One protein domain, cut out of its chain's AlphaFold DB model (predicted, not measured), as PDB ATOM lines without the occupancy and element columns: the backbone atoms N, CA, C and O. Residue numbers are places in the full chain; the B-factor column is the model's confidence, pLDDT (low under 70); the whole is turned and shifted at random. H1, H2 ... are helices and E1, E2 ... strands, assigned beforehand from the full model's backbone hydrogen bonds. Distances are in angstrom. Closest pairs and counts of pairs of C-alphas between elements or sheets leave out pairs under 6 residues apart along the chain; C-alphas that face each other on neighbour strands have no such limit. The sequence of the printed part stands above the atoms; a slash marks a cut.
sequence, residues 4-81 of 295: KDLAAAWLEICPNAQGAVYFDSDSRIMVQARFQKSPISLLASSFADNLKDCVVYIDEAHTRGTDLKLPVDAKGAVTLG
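This is residues 4 to 81 of the 295 residues of an uncharacterized protein of Fusarium culmorum (UniProt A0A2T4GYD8). With little regular structure, this is a small mixed sheet, E2 E1 E3, with H1 over one face in two layers, and long loops, residues 34 to 53 and 57 to 81. The printed part has 78 residues, under half in named elements, H1 E1 E2 E3 along the chain, class mixed. It is compact, radius of gyration of the C-alphas 11.7 A, spanning 31 by 28 by 23 A.

E1 is residues 19 to 23, 13.4 A; E2 29 to 33, 12.9 A; E3 54 to 56, 6.3 A, ending at C-alpha 56 (108.610, 74.623, 153.953). H1, residues 4 to 13, 14.0 A, begins at C-alpha 4 (113.071, 84.251, 151.929).

Hairpin E1 and E2 is antiparallel, 154 degrees; N 20 and O 32 are within hydrogen-bond range, 2.8 A. E3 is parallel to E1, 22 degrees; N 21 and O 55, 2.8 A. H1, every O i to N i+4 pair within range, is on the sheet, height 8.3 A, over E1, only just not E2 or E3, 2 C-alphas each; closest C-alphas Ala 7 and Ala 20, 5.4 A.

Ser 46 and Gly 81 have the farthest C-alphas, 32.2 A. The printed part has no cut; link E2 to E3 is long. Residues 63 to 65 and 77 to 81 have pLDDT under 70.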
ATOM      1  N   LYS A   4     113.294  84.185 153.375       87.31
ATOM      2  CA  LYS A   4     113.071  84.251 151.929       87.31
ATOM      3  C   LYS A   4     114.257  83.731 151.129       87.31
ATOM      4  O   LYS A   4     114.059  82.987 150.174       87.31
ATOM      5  N   ASP A   5     115.470  84.144 151.487       86.25
ATOM      6  CA  ASP A   5     116.680  83.779 150.753       86.25
ATOM      7  C   ASP A   5     116.945  82.282 150.888       86.25
ATOM      8  O   ASP A   5     117.274  81.618 149.907       86.25
ATOM      9  N   LEU A   6     116.749  81.741 152.095       86.81
ATOM     10  CA  LEU A   6     116.891  80.313 152.346       86.81
ATOM     11  C   LEU A   6     115.816  79.513 151.609       86.81
ATOM     12  O   LEU A   6     116.130  78.520 150.965       86.81
ATOM     13  N   ALA A   7     114.563  79.955 151.663       88.06
ATOM     14  CA  ALA A   7     113.453  79.298 150.991       88.06
ATOM     15  C   ALA A   7     113.611  79.344 149.464       88.06
ATOM     16  O   ALA A   7     113.393  78.337 148.796       88.06
ATOM     17  N   ALA A   8     114.083  80.465 148.909       86.38
ATOM     18  CA  ALA A   8     114.424  80.585 147.494       86.38
ATOM     19  C   ALA A   8     115.606  79.679 147.112       86.38
ATOM     20  O   ALA A   8     115.535  78.969 146.114       86.38
ATOM     21  N   ALA A   9     116.664  79.643 147.925       87.62
ATOM     22  CA  ALA A   9     117.795  78.746 147.699       87.62
ATOM     23  C   ALA A   9     117.377  77.271 147.783       87.62
ATOM     24  O   ALA A   9     117.794  76.460 146.960       87.62
ATOM     25  N   TRP A  10     116.518  76.916 148.738       88.19
ATOM     26  CA  TRP A  10     115.995  75.562 148.888       88.19
ATOM     27  C   TRP A  10     115.084  75.186 147.721       88.19
ATOM     28  O   TRP A  10     115.181  74.067 147.212       88.19
ATOM     29  N   LEU A  11     114.275  76.130 147.235       87.88
ATOM     30  CA  LEU A  11     113.510  75.940 146.011       87.88
ATOM     31  C   LEU A  11     114.451  75.581 144.868       87.88
ATOM     32  O   LEU A  11     114.235  74.555 144.243       87.88
ATOM     33  N   GLU A  12     115.529  76.342 144.648       84.00
ATOM     34  CA  GLU A  12     116.504  76.060 143.585       84.00
ATOM     35  C   GLU A  12     117.206  74.703 143.742       84.00
ATOM     36  O   GLU A  12     117.404  73.998 142.752       84.00
ATOM     37  N   ILE A  13     117.516  74.295 144.974       85.81
ATOM     38  CA  ILE A  13     118.162  73.007 145.280       85.81
ATOM     39  C   ILE A  13     117.212  71.815 145.086       85.81
ATOM     40  O   ILE A  13     117.684  70.705 144.839       85.81
ATOM     41  N   CYS A  14     115.895  72.014 145.190       82.75
ATOM     42  CA  CYS A  14     114.887  70.967 145.035       82.75
ATOM     43  C   CYS A  14     114.080  71.171 143.735       82.75
ATOM     44  O   CYS A  14     113.057  71.860 143.739       82.75
ATOM     45  N   PRO A  15     114.483  70.557 142.603       79.62
ATOM     46  CA  PRO A  15     113.800  70.736 141.316       79.62
ATOM     47  C   PRO A  15     112.362  70.213 141.317       79.62
ATOM     48  O   PRO A  15     111.534  70.668 140.534       79.62
ATOM     49  N   ASN A  16     112.075  69.254 142.200       84.69
ATOM     50  CA  ASN A  16     110.761  68.632 142.316       84.69
ATOM     51  C   ASN A  16     109.754  69.535 143.045       84.69
ATOM     52  O   ASN A  16     108.554  69.360 142.865       84.69
ATOM     53  N   ALA A  17     110.227  70.508 143.830       87.00
ATOM     54  CA  ALA A  17     109.360  71.454 144.516       87.00
ATOM     55  C   ALA A  17     108.936  72.597 143.578       87.00
ATOM     56  O   ALA A  17     109.758  73.214 142.894       87.00
ATOM     57  N   GLN A  18     107.638  72.889 143.568       89.25
ATOM     58  CA  GLN A  18     106.996  73.955 142.799       89.25
ATOM     59  C   GLN A  18     106.897  75.272 143.579       89.25
ATOM     60  O   GLN A  18     106.800  76.342 142.969       89.25
ATOM     61  N   GLY A  19     106.955  75.207 144.911       90.62
ATOM     62  CA  GLY A  19     106.883  76.368 145.791       90.62
ATOM     63  C   GLY A  19     107.756  76.234 147.035       90.62
ATOM     64  O   GLY A  19     108.077  75.135 147.480       90.62
ATOM     65  N   ALA A  20     108.148  77.373 147.592       93.44
ATOM     66  CA  ALA A  20     108.865  77.463 148.854       93.44
ATOM     67  C   ALA A  20     108.114  78.373 149.822       93.44
ATOM     68  O   ALA A  20     107.939  79.561 149.548       93.44
ATOM     69  N   VAL A  21     107.663  77.801 150.935       92.75
ATOM     70  CA  VAL A  21     106.924  78.492 151.993       92.75
ATOM     71  C   VAL A  21     107.899  78.982 153.056       92.75
ATOM     72  O   VAL A  21     108.780  78.231 153.477       92.75
ATOM     73  N   TYR A  22     107.745  80.231 153.479       92.44
ATOM     74  CA  TYR A  22     108.561  80.856 154.517       92.44
ATOM     75  C   TYR A  22     107.808  81.996 155.207       92.44
ATOM     76  O   TYR A  22     106.807  82.489 154.693       92.44
ATOM     77  N   PHE A  23     108.329  82.447 156.345       89.19
ATOM     78  CA  PHE A  23     107.838  83.633 157.047       89.19
ATOM     79  C   PHE A  23     108.626  84.875 156.634       89.19
ATOM     80  O   PHE A  23     109.859  84.856 156.678       89.19
ATOM     81  N   ASP A  24     107.941  85.938 156.207       86.44
ATOM     82  CA  ASP A  24     108.583  87.227 155.924       86.44
ATOM     83  C   ASP A  24     108.970  87.985 157.210       86.44
ATOM     84  O   ASP A  24     108.762  87.522 158.332       86.44
ATOM     85  N   SER A  25     109.561  89.172 157.055       81.94
ATOM     86  CA  SER A  25     109.954  90.028 158.181       81.94
ATOM     87  C   SER A  25     108.783  90.512 159.044       81.94
ATOM     88  O   SER A  25     109.002  90.926 160.185       81.94
ATOM     89  N   ASP A  26     107.567  90.467 158.501       81.38
ATOM     90  CA  ASP A  26     106.324  90.873 159.154       81.38
ATOM     91  C   ASP A  26     105.565  89.655 159.714       81.38
ATOM     92  O   ASP A  26     104.380  89.756 160.024       81.38
ATOM     93  N   SER A  27     106.237  88.501 159.834       80.81
ATOM     94  CA  SER A  27     105.672  87.248 160.351       80.81
ATOM     95  C   SER A  27     104.496  86.707 159.525       80.81
ATOM     96  O   SER A  27     103.679  85.930 160.016       80.81
ATOM     97  N   ARG A  28     104.405  87.067 158.238       84.94
ATOM     98  CA  ARG A  28     103.383  86.545 157.321       84.94
ATOM     99  C   ARG A  28     103.892  85.326 156.573       84.94
ATOM    100  O   ARG A  28     105.033  85.293 156.113       84.94
ATOM    101  N   ILE A  29     103.000  84.358 156.370       88.94
ATOM    102  CA  ILE A  29     103.294  83.162 155.582       88.94
ATOM    103  C   ILE A  29     103.280  83.520 154.095       88.94
ATOM    104  O   ILE A  29     102.237  83.847 153.511       88.94
ATOM    105  N   MET A  30     104.452  83.425 153.480       91.50
ATOM    106  CA  MET A  30     104.709  83.748 152.086       91.50
ATOM    107  C   MET A  30     105.140  82.505 151.317       91.50
ATOM    108  O   MET A  30     105.782  81.603 151.849       91.50
ATOM    109  N   VAL A  31     104.808  82.476 150.031       92.25
ATOM    110  CA  VAL A  31     105.181  81.416 149.098       92.25
ATOM    111  C   VAL A  31     105.920  82.026 147.921       92.25
ATOM    112  O   VAL A  31     105.402  82.893 147.213       92.25
ATOM    113  N   GLN A  32     107.136  81.546 147.694       90.94
ATOM    114  CA  GLN A  32     107.872  81.763 146.458       90.94
ATOM    115  C   GLN A  32     107.569  80.598 145.514       90.94
ATOM    116  O   GLN A  32     108.080  79.498 145.698       90.94
ATOM    117  N   ALA A  33     106.719  80.821 144.515       88.25
ATOM    118  CA  ALA A  33     106.431  79.827 143.485       88.25
ATOM    119  C   ALA A  33     107.440  79.925 142.332       88.25
ATOM    120  O   ALA A  33     107.879  81.022 141.988       88.25
ATOM    121  N   ARG A  34     107.772  78.807 141.675       83.88
ATOM    122  CA  ARG A  34     108.679  78.824 140.508       83.88
ATOM    123  C   ARG A  34     108.089  79.552 139.300       83.88
ATOM    124  O   ARG A  34     108.807  80.220 138.562       83.88
ATOM    125  N   PHE A  35     106.779  79.432 139.100       80.94
ATOM    126  CA  PHE A  35     106.074  80.054 137.978       80.94
ATOM    127  C   PHE A  35     105.841  81.561 138.167       80.94
ATOM    128  O   PHE A  35     105.390  82.230 137.236       80.94
ATOM    129  N   GLN A  36     106.144  82.113 139.348       78.31
ATOM    130  CA  GLN A  36     105.861  83.503 139.683       78.31
ATOM    131  C   GLN A  36     107.114  84.235 140.169       78.31
ATOM    132  O   GLN A  36     107.819  83.793 141.067       78.31
ATOM    133  N   LYS A  37     107.387  85.408 139.583       72.19
ATOM    134  CA  LYS A  37     108.568  86.216 139.936       72.19
ATOM    135  C   LYS A  37     108.485  86.842 141.328       72.19
ATOM    136  O   LYS A  37     109.518  87.065 141.951       72.19
ATOM    137  N   SER A  38     107.282  87.157 141.800       83.12
ATOM    138  CA  SER A  38     107.056  87.788 143.101       83.12
ATOM    139  C   SER A  38     106.503  86.780 144.110       83.12
ATOM    140  O   SER A  38     105.584  86.041 143.751       83.12
ATOM    141  N   PRO A  39     106.983  86.784 145.366       86.19
ATOM    142  CA  PRO A  39     106.359  86.005 146.423       86.19
ATOM    143  C   PRO A  39     104.946  86.523 146.702       86.19
ATOM    144  O   PRO A  39     104.684  87.725 146.617       86.19
ATOM    145  N   ILE A  40     104.044  85.609 147.036       88.56
ATOM    146  CA  ILE A  40     102.647  85.893 147.382       88.56
ATOM    147  C   ILE A  40     102.321  85.299 148.745       88.56
ATOM    148  O   ILE A  40     103.016  84.399 149.204       88.56
ATOM    149  N   SER A  41     101.269  85.785 149.400       87.88
ATOM    150  CA  SER A  41     100.799  85.159 150.638       87.88
ATOM    151  C   SER A  41     100.292  83.740 150.365       87.88
ATOM    152  O   SER A  41      99.668  83.507 149.325       87.88
ATOM    153  N   LEU A  42     100.524  82.806 151.297       83.38
ATOM    154  CA  LEU A  42     100.070  81.413 151.175       83.38
ATOM    155  C   LEU A  42      98.570  81.325 150.891       83.38
ATOM    156  O   LEU A  42      98.182  80.582 149.993       83.38
ATOM    157  N   LEU A  43      97.758  82.152 151.558       81.44
ATOM    158  CA  LEU A  43      96.300  82.200 151.391       81.44
ATOM    159  C   LEU A  43      95.856  82.571 149.967       81.44
ATOM    160  O   LEU A  43      94.781  82.176 149.533       81.44
ATOM    161  N   ALA A  44      96.674  83.336 149.241       79.19
ATOM    162  CA  ALA A  44      96.398  83.762 147.868       79.19
ATOM    163  C   ALA A  44      97.082  82.867 146.819       79.19
ATOM    164  O   ALA A  44      97.022  83.154 145.623       79.19
ATOM    165  N   SER A  45      97.774  81.814 147.258       83.50
ATOM    166  CA  SER A  45      98.523  80.910 146.392       83.50
ATOM    167  C   SER A  45      97.732  79.646 146.074       83.50
ATOM    168  O   SER A  45      96.905  79.193 146.862       83.50
ATOM    169  N   SER A  46      98.065  79.000 144.956       81.88
ATOM    170  CA  SER A  46      97.541  77.674 144.602       81.88
ATOM    171  C   SER A  46      97.959  76.557 145.571       81.88
ATOM    172  O   SER A  46      97.538  75.419 145.397       81.88
ATOM    173  N   PHE A  47      98.804  76.864 146.558       83.69
ATOM    174  CA  PHE A  47      99.355  75.919 147.526       83.69
ATOM    175  C   PHE A  47      98.688  76.012 148.907       83.69
ATOM    176  O   PHE A  47      99.074  75.271 149.805       83.69
ATOM    177  N   ALA A  48      97.694  76.894 149.090       80.81
ATOM    178  CA  ALA A  48      97.017  77.107 150.375       80.81
ATOM    179  C   ALA A  48      96.409  75.818 150.956       80.81
ATOM    180  O   ALA A  48      96.542  75.543 152.146       80.81
ATOM    181  N   ASP A  49      95.773  75.016 150.098       78.50
ATOM    182  CA  ASP A  49      95.070  73.795 150.503       78.50
ATOM    183  C   ASP A  49      95.948  72.538 150.437       78.50
ATOM    184  O   ASP A  49      95.594  71.507 151.009       78.50
ATOM    185  N   ASN A  50      97.076  72.595 149.719       82.88
ATOM    186  CA  ASN A  50      97.942  71.442 149.508       82.88
ATOM    187  C   ASN A  50      99.409  71.846 149.300       82.88
ATOM    188  O   ASN A  50      99.783  72.396 148.263       82.88
ATOM    189  N   LEU A  51     100.246  71.477 150.272       86.62
ATOM    190  CA  LEU A  51     101.685  71.747 150.293       86.62
ATOM    191  C   LEU A  51     102.546  70.589 149.759       86.62
ATOM    192  O   LEU A  51     103.755  70.583 149.977       86.62
ATOM    193  N   LYS A  52     101.961  69.602 149.067       85.50
ATOM    194  CA  LYS A  52     102.673  68.386 148.634       85.50
ATOM    195  C   LYS A  52     103.931  68.637 147.804       85.50
ATOM    196  O   LYS A  52     104.944  67.982 148.025       85.50
ATOM    197  N   ASP A  53     103.874  69.604 146.897       88.00
ATOM    198  CA  ASP A  53     104.999  69.955 146.030       88.00
ATOM    199  C   ASP A  53     105.761  71.186 146.550       88.00
ATOM    200  O   ASP A  53     106.399  71.898 145.775       88.00
ATOM    201  N   CYS A  54     105.690  71.474 147.852       90.12
ATOM    202  CA  CYS A  54     106.350  72.624 148.460       90.12
ATOM    203  C   CYS A  54     107.474  72.212 149.414       90.12
ATOM    204  O   CYS A  54     107.361  71.243 150.161       90.12
ATOM    205  N   VAL A  55     108.540  73.010 149.442       91.75
ATOM    206  CA  VAL A  55     109.468  73.031 150.581       91.75
ATOM    207  C   VAL A  55     108.979  74.061 151.588       91.75
ATOM    208  O   VAL A  55     108.499  75.127 151.205       91.75
ATOM    209  N   VAL A  56     109.075  73.747 152.874       90.94
ATOM    210  CA  VAL A  56     108.610  74.623 153.953       90.94
ATOM    211  C   VAL A  56     109.782  74.895 154.875       90.94
ATOM    212  O   VAL A  56     110.362  73.968 155.437       90.94
ATOM    213  N   TYR A  57     110.128  76.170 155.019       89.56
ATOM    214  CA  TYR A  57     111.101  76.616 155.997       89.56
ATOM    215  C   TYR A  57     110.400  77.359 157.131       89.56
ATOM    216  O   TYR A  57     109.690  78.339 156.901       89.56
ATOM    217  N   ILE A  58     110.631  76.884 158.352       85.69
ATOM    218  CA  ILE A  58     110.147  77.483 159.590       85.69
ATOM    219  C   ILE A  58     111.392  77.868 160.383       85.69
ATOM    220  O   ILE A  58     112.257  77.022 160.627       85.69
ATOM    221  N   ASP A  59     111.520  79.149 160.712       83.31
ATOM    222  CA  ASP A  59     112.573  79.606 161.614       83.31
ATOM    223  C   ASP A  59     112.179  79.323 163.073       83.31
ATOM    224  O   ASP A  59     111.049  78.940 163.362       83.31
ATOM    225  N   GLU A  60     113.109  79.522 164.005       75.19
ATOM    226  CA  GLU A  60     112.865  79.283 165.433       75.19
ATOM    227  C   GLU A  60     111.665  80.079 165.974       75.19
ATOM    228  O   GLU A  60     110.847  79.529 166.713       75.19
ATOM    229  N   ALA A  61     111.522  81.341 165.555       74.12
ATOM    230  CA  ALA A  61     110.498  82.255 166.052       74.12
ATOM    231  C   ALA A  61     109.074  81.840 165.652       74.12
ATOM    232  O   ALA A  61     108.133  82.139 166.380       74.12
ATOM    233  N   HIS A  62     108.912  81.137 164.530       78.00
ATOM    234  CA  HIS A  62     107.604  80.737 164.005       78.00
ATOM    235  C   HIS A  62     107.322  79.232 164.166       78.00
ATOM    236  O   HIS A  62     106.405  78.699 163.536       78.00
ATOM    237  N   THR A  63     108.089  78.529 165.012       68.81
ATOM    238  CA  THR A  63     107.850  77.106 165.331       68.81
ATOM    239  C   THR A  63     106.627  76.863 166.219       68.81
ATOM    240  O   THR A  63     106.106  75.748 166.222       68.81
ATOM    241  N   ARG A  64     106.147  77.878 166.953       67.81
ATOM    242  CA  ARG A  64     104.954  77.806 167.817       67.81
ATOM    243  C   ARG A  64     103.775  78.541 167.174       67.81
ATOM    244  O   ARG A  64     103.985  79.541 166.498       67.81
ATOM    245  N   GLY A  65     102.554  78.031 167.357       62.00
ATOM    246  CA  GLY A  65     101.317  78.677 166.879       62.00
ATOM    247  C   GLY A  65     101.069  78.643 165.360       62.00
ATOM    248  O   GLY A  65     100.060  79.164 164.890       62.00
ATOM    249  N   THR A  66     101.949  78.015 164.576       74.06
ATOM    250  CA  THR A  66     101.815  77.906 163.115       74.06
ATOM    251  C   THR A  66     101.033  76.648 162.716       74.06
ATOM    252  O   THR A  66     101.538  75.538 162.873       74.06
ATOM    253  N   ASP A  67      99.848  76.809 162.118       78.25
ATOM    254  CA  ASP A  67      99.077  75.704 161.521       78.25
ATOM    255  C   ASP A  67      99.309  75.624 160.000       78.25
ATOM    256  O   ASP A  67      98.794  76.429 159.220       78.25
ATOM    257  N   LEU A  68     100.120  74.652 159.568       82.12
ATOM    258  CA  LEU A  68     100.368  74.345 158.157       82.12
ATOM    259  C   LEU A  68      99.904  72.923 157.842       82.12
ATOM    260  O   LEU A  68     100.386  71.948 158.418       82.12
ATOM    261  N   LYS A  69      99.029  72.791 156.842       80.44
ATOM    262  CA  LYS A  69      98.537  71.494 156.355       80.44
ATOM    263  C   LYS A  69      99.595  70.786 155.509       80.44
ATOM    264  O   LYS A  69      99.580  70.843 154.278       80.44
ATOM    265  N   LEU A  70     100.535  70.131 156.181       84.75
ATOM    266  CA  LEU A  70     101.553  69.299 155.544       84.75
ATOM    267  C   LEU A  70     100.956  67.951 155.094       84.75
ATOM    268  O   LEU A  70     100.074  67.409 155.764       84.75
ATOM    269  N   PRO A  71     101.412  67.387 153.963       84.31
ATOM    270  CA  PRO A  71     100.965  66.074 153.511       84.31
ATOM    271  C   PRO A  71     101.502  64.955 154.424       84.31
ATOM    272  O   PRO A  71     102.527  65.106 155.087       84.31
ATOM    273  N   VAL A  72     100.837  63.795 154.420       83.50
ATOM    274  CA  VAL A  72     101.167  62.648 155.294       83.50
ATOM    275  C   VAL A  72     102.575  62.079 155.035       83.50
ATOM    276  O   VAL A  72     103.176  61.479 155.919       83.50
ATOM    277  N   ASP A  73     103.118  62.268 153.831       81.25
ATOM    278  CA  ASP A  73     104.451  61.822 153.415       81.25
ATOM    279  C   ASP A  73     105.552  62.889 153.588       81.25
ATOM    280  O   ASP A  73     106.680  62.688 153.123       81.25
ATOM    281  N   ALA A  74     105.252  64.006 154.262       81.00
ATOM    282  CA  ALA A  74     106.216  65.068 154.528       81.00
ATOM    283  C   ALA A  74     107.429  64.562 155.327       81.00
ATOM    284  O   ALA A  74     107.318  63.763 156.258       81.00
ATOM    285  N   LYS A  75     108.617  65.068 154.976       77.50
ATOM    286  CA  LYS A  75     109.880  64.762 155.658       77.50
ATOM    287  C   LYS A  75     110.479  66.050 156.204       77.50
ATOM    288  O   LYS A  75     110.736  66.975 155.438       77.50
ATOM    289  N   GLY A  76     110.702  66.095 157.514       78.50
ATOM    290  CA  GLY A  76     111.299  67.235 158.205       78.50
ATOM    291  C   GLY A  76     112.782  67.029 158.508       78.50
ATOM    292  O   GLY A  76     113.246  65.903 158.685       78.50
ATOM    293  N   ALA A  77     113.519  68.131 158.596       69.56
ATOM    294  CA  ALA A  77     114.865  68.176 159.149       69.56
ATOM    295  C   ALA A  77     114.970  69.393 160.072       69.56
ATOM    296  O   ALA A  77     114.430  70.451 159.758       69.56
ATOM    297  N   VAL A  78     115.661  69.240 161.201       69.00
ATOM    298  CA  VAL A  78     115.862  70.310 162.186       69.00
ATOM    299  C   VAL A  78     117.301  70.797 162.092       69.00
ATOM    300  O   VAL A  78     118.241  70.001 162.142       69.00
ATOM    301  N   THR A  79     117.483  72.107 161.950       62.19
ATOM    302  CA  THR A  79     118.802  72.742 161.969       62.19
ATOM    303  C   THR A  79     119.094  73.274 163.365       62.19
ATOM    304  O   THR A  79     118.347  74.105 163.869       62.19
ATOM    305  N   LEU A  80     120.193  72.833 163.976       58.81
ATOM    306  CA  LEU A  80     120.664  73.384 165.248       58.81
ATOM    307  C   LEU A  80     121.530  74.621 164.980       58.81
ATOM    308  O   LEU A  80     122.458  74.573 164.169       58.81
ATOM    309  N   GLY A  81     121.225  75.730 165.653       54.41
ATOM    310  CA  GLY A  81     121.975  76.977 165.517       54.41
ATOM    311  C   GLY A  81     123.413  76.860 166.036       54.41
ATOM    312  O   GLY A  81     123.672  76.251 167.076       54.41
TER     313      GLY A  81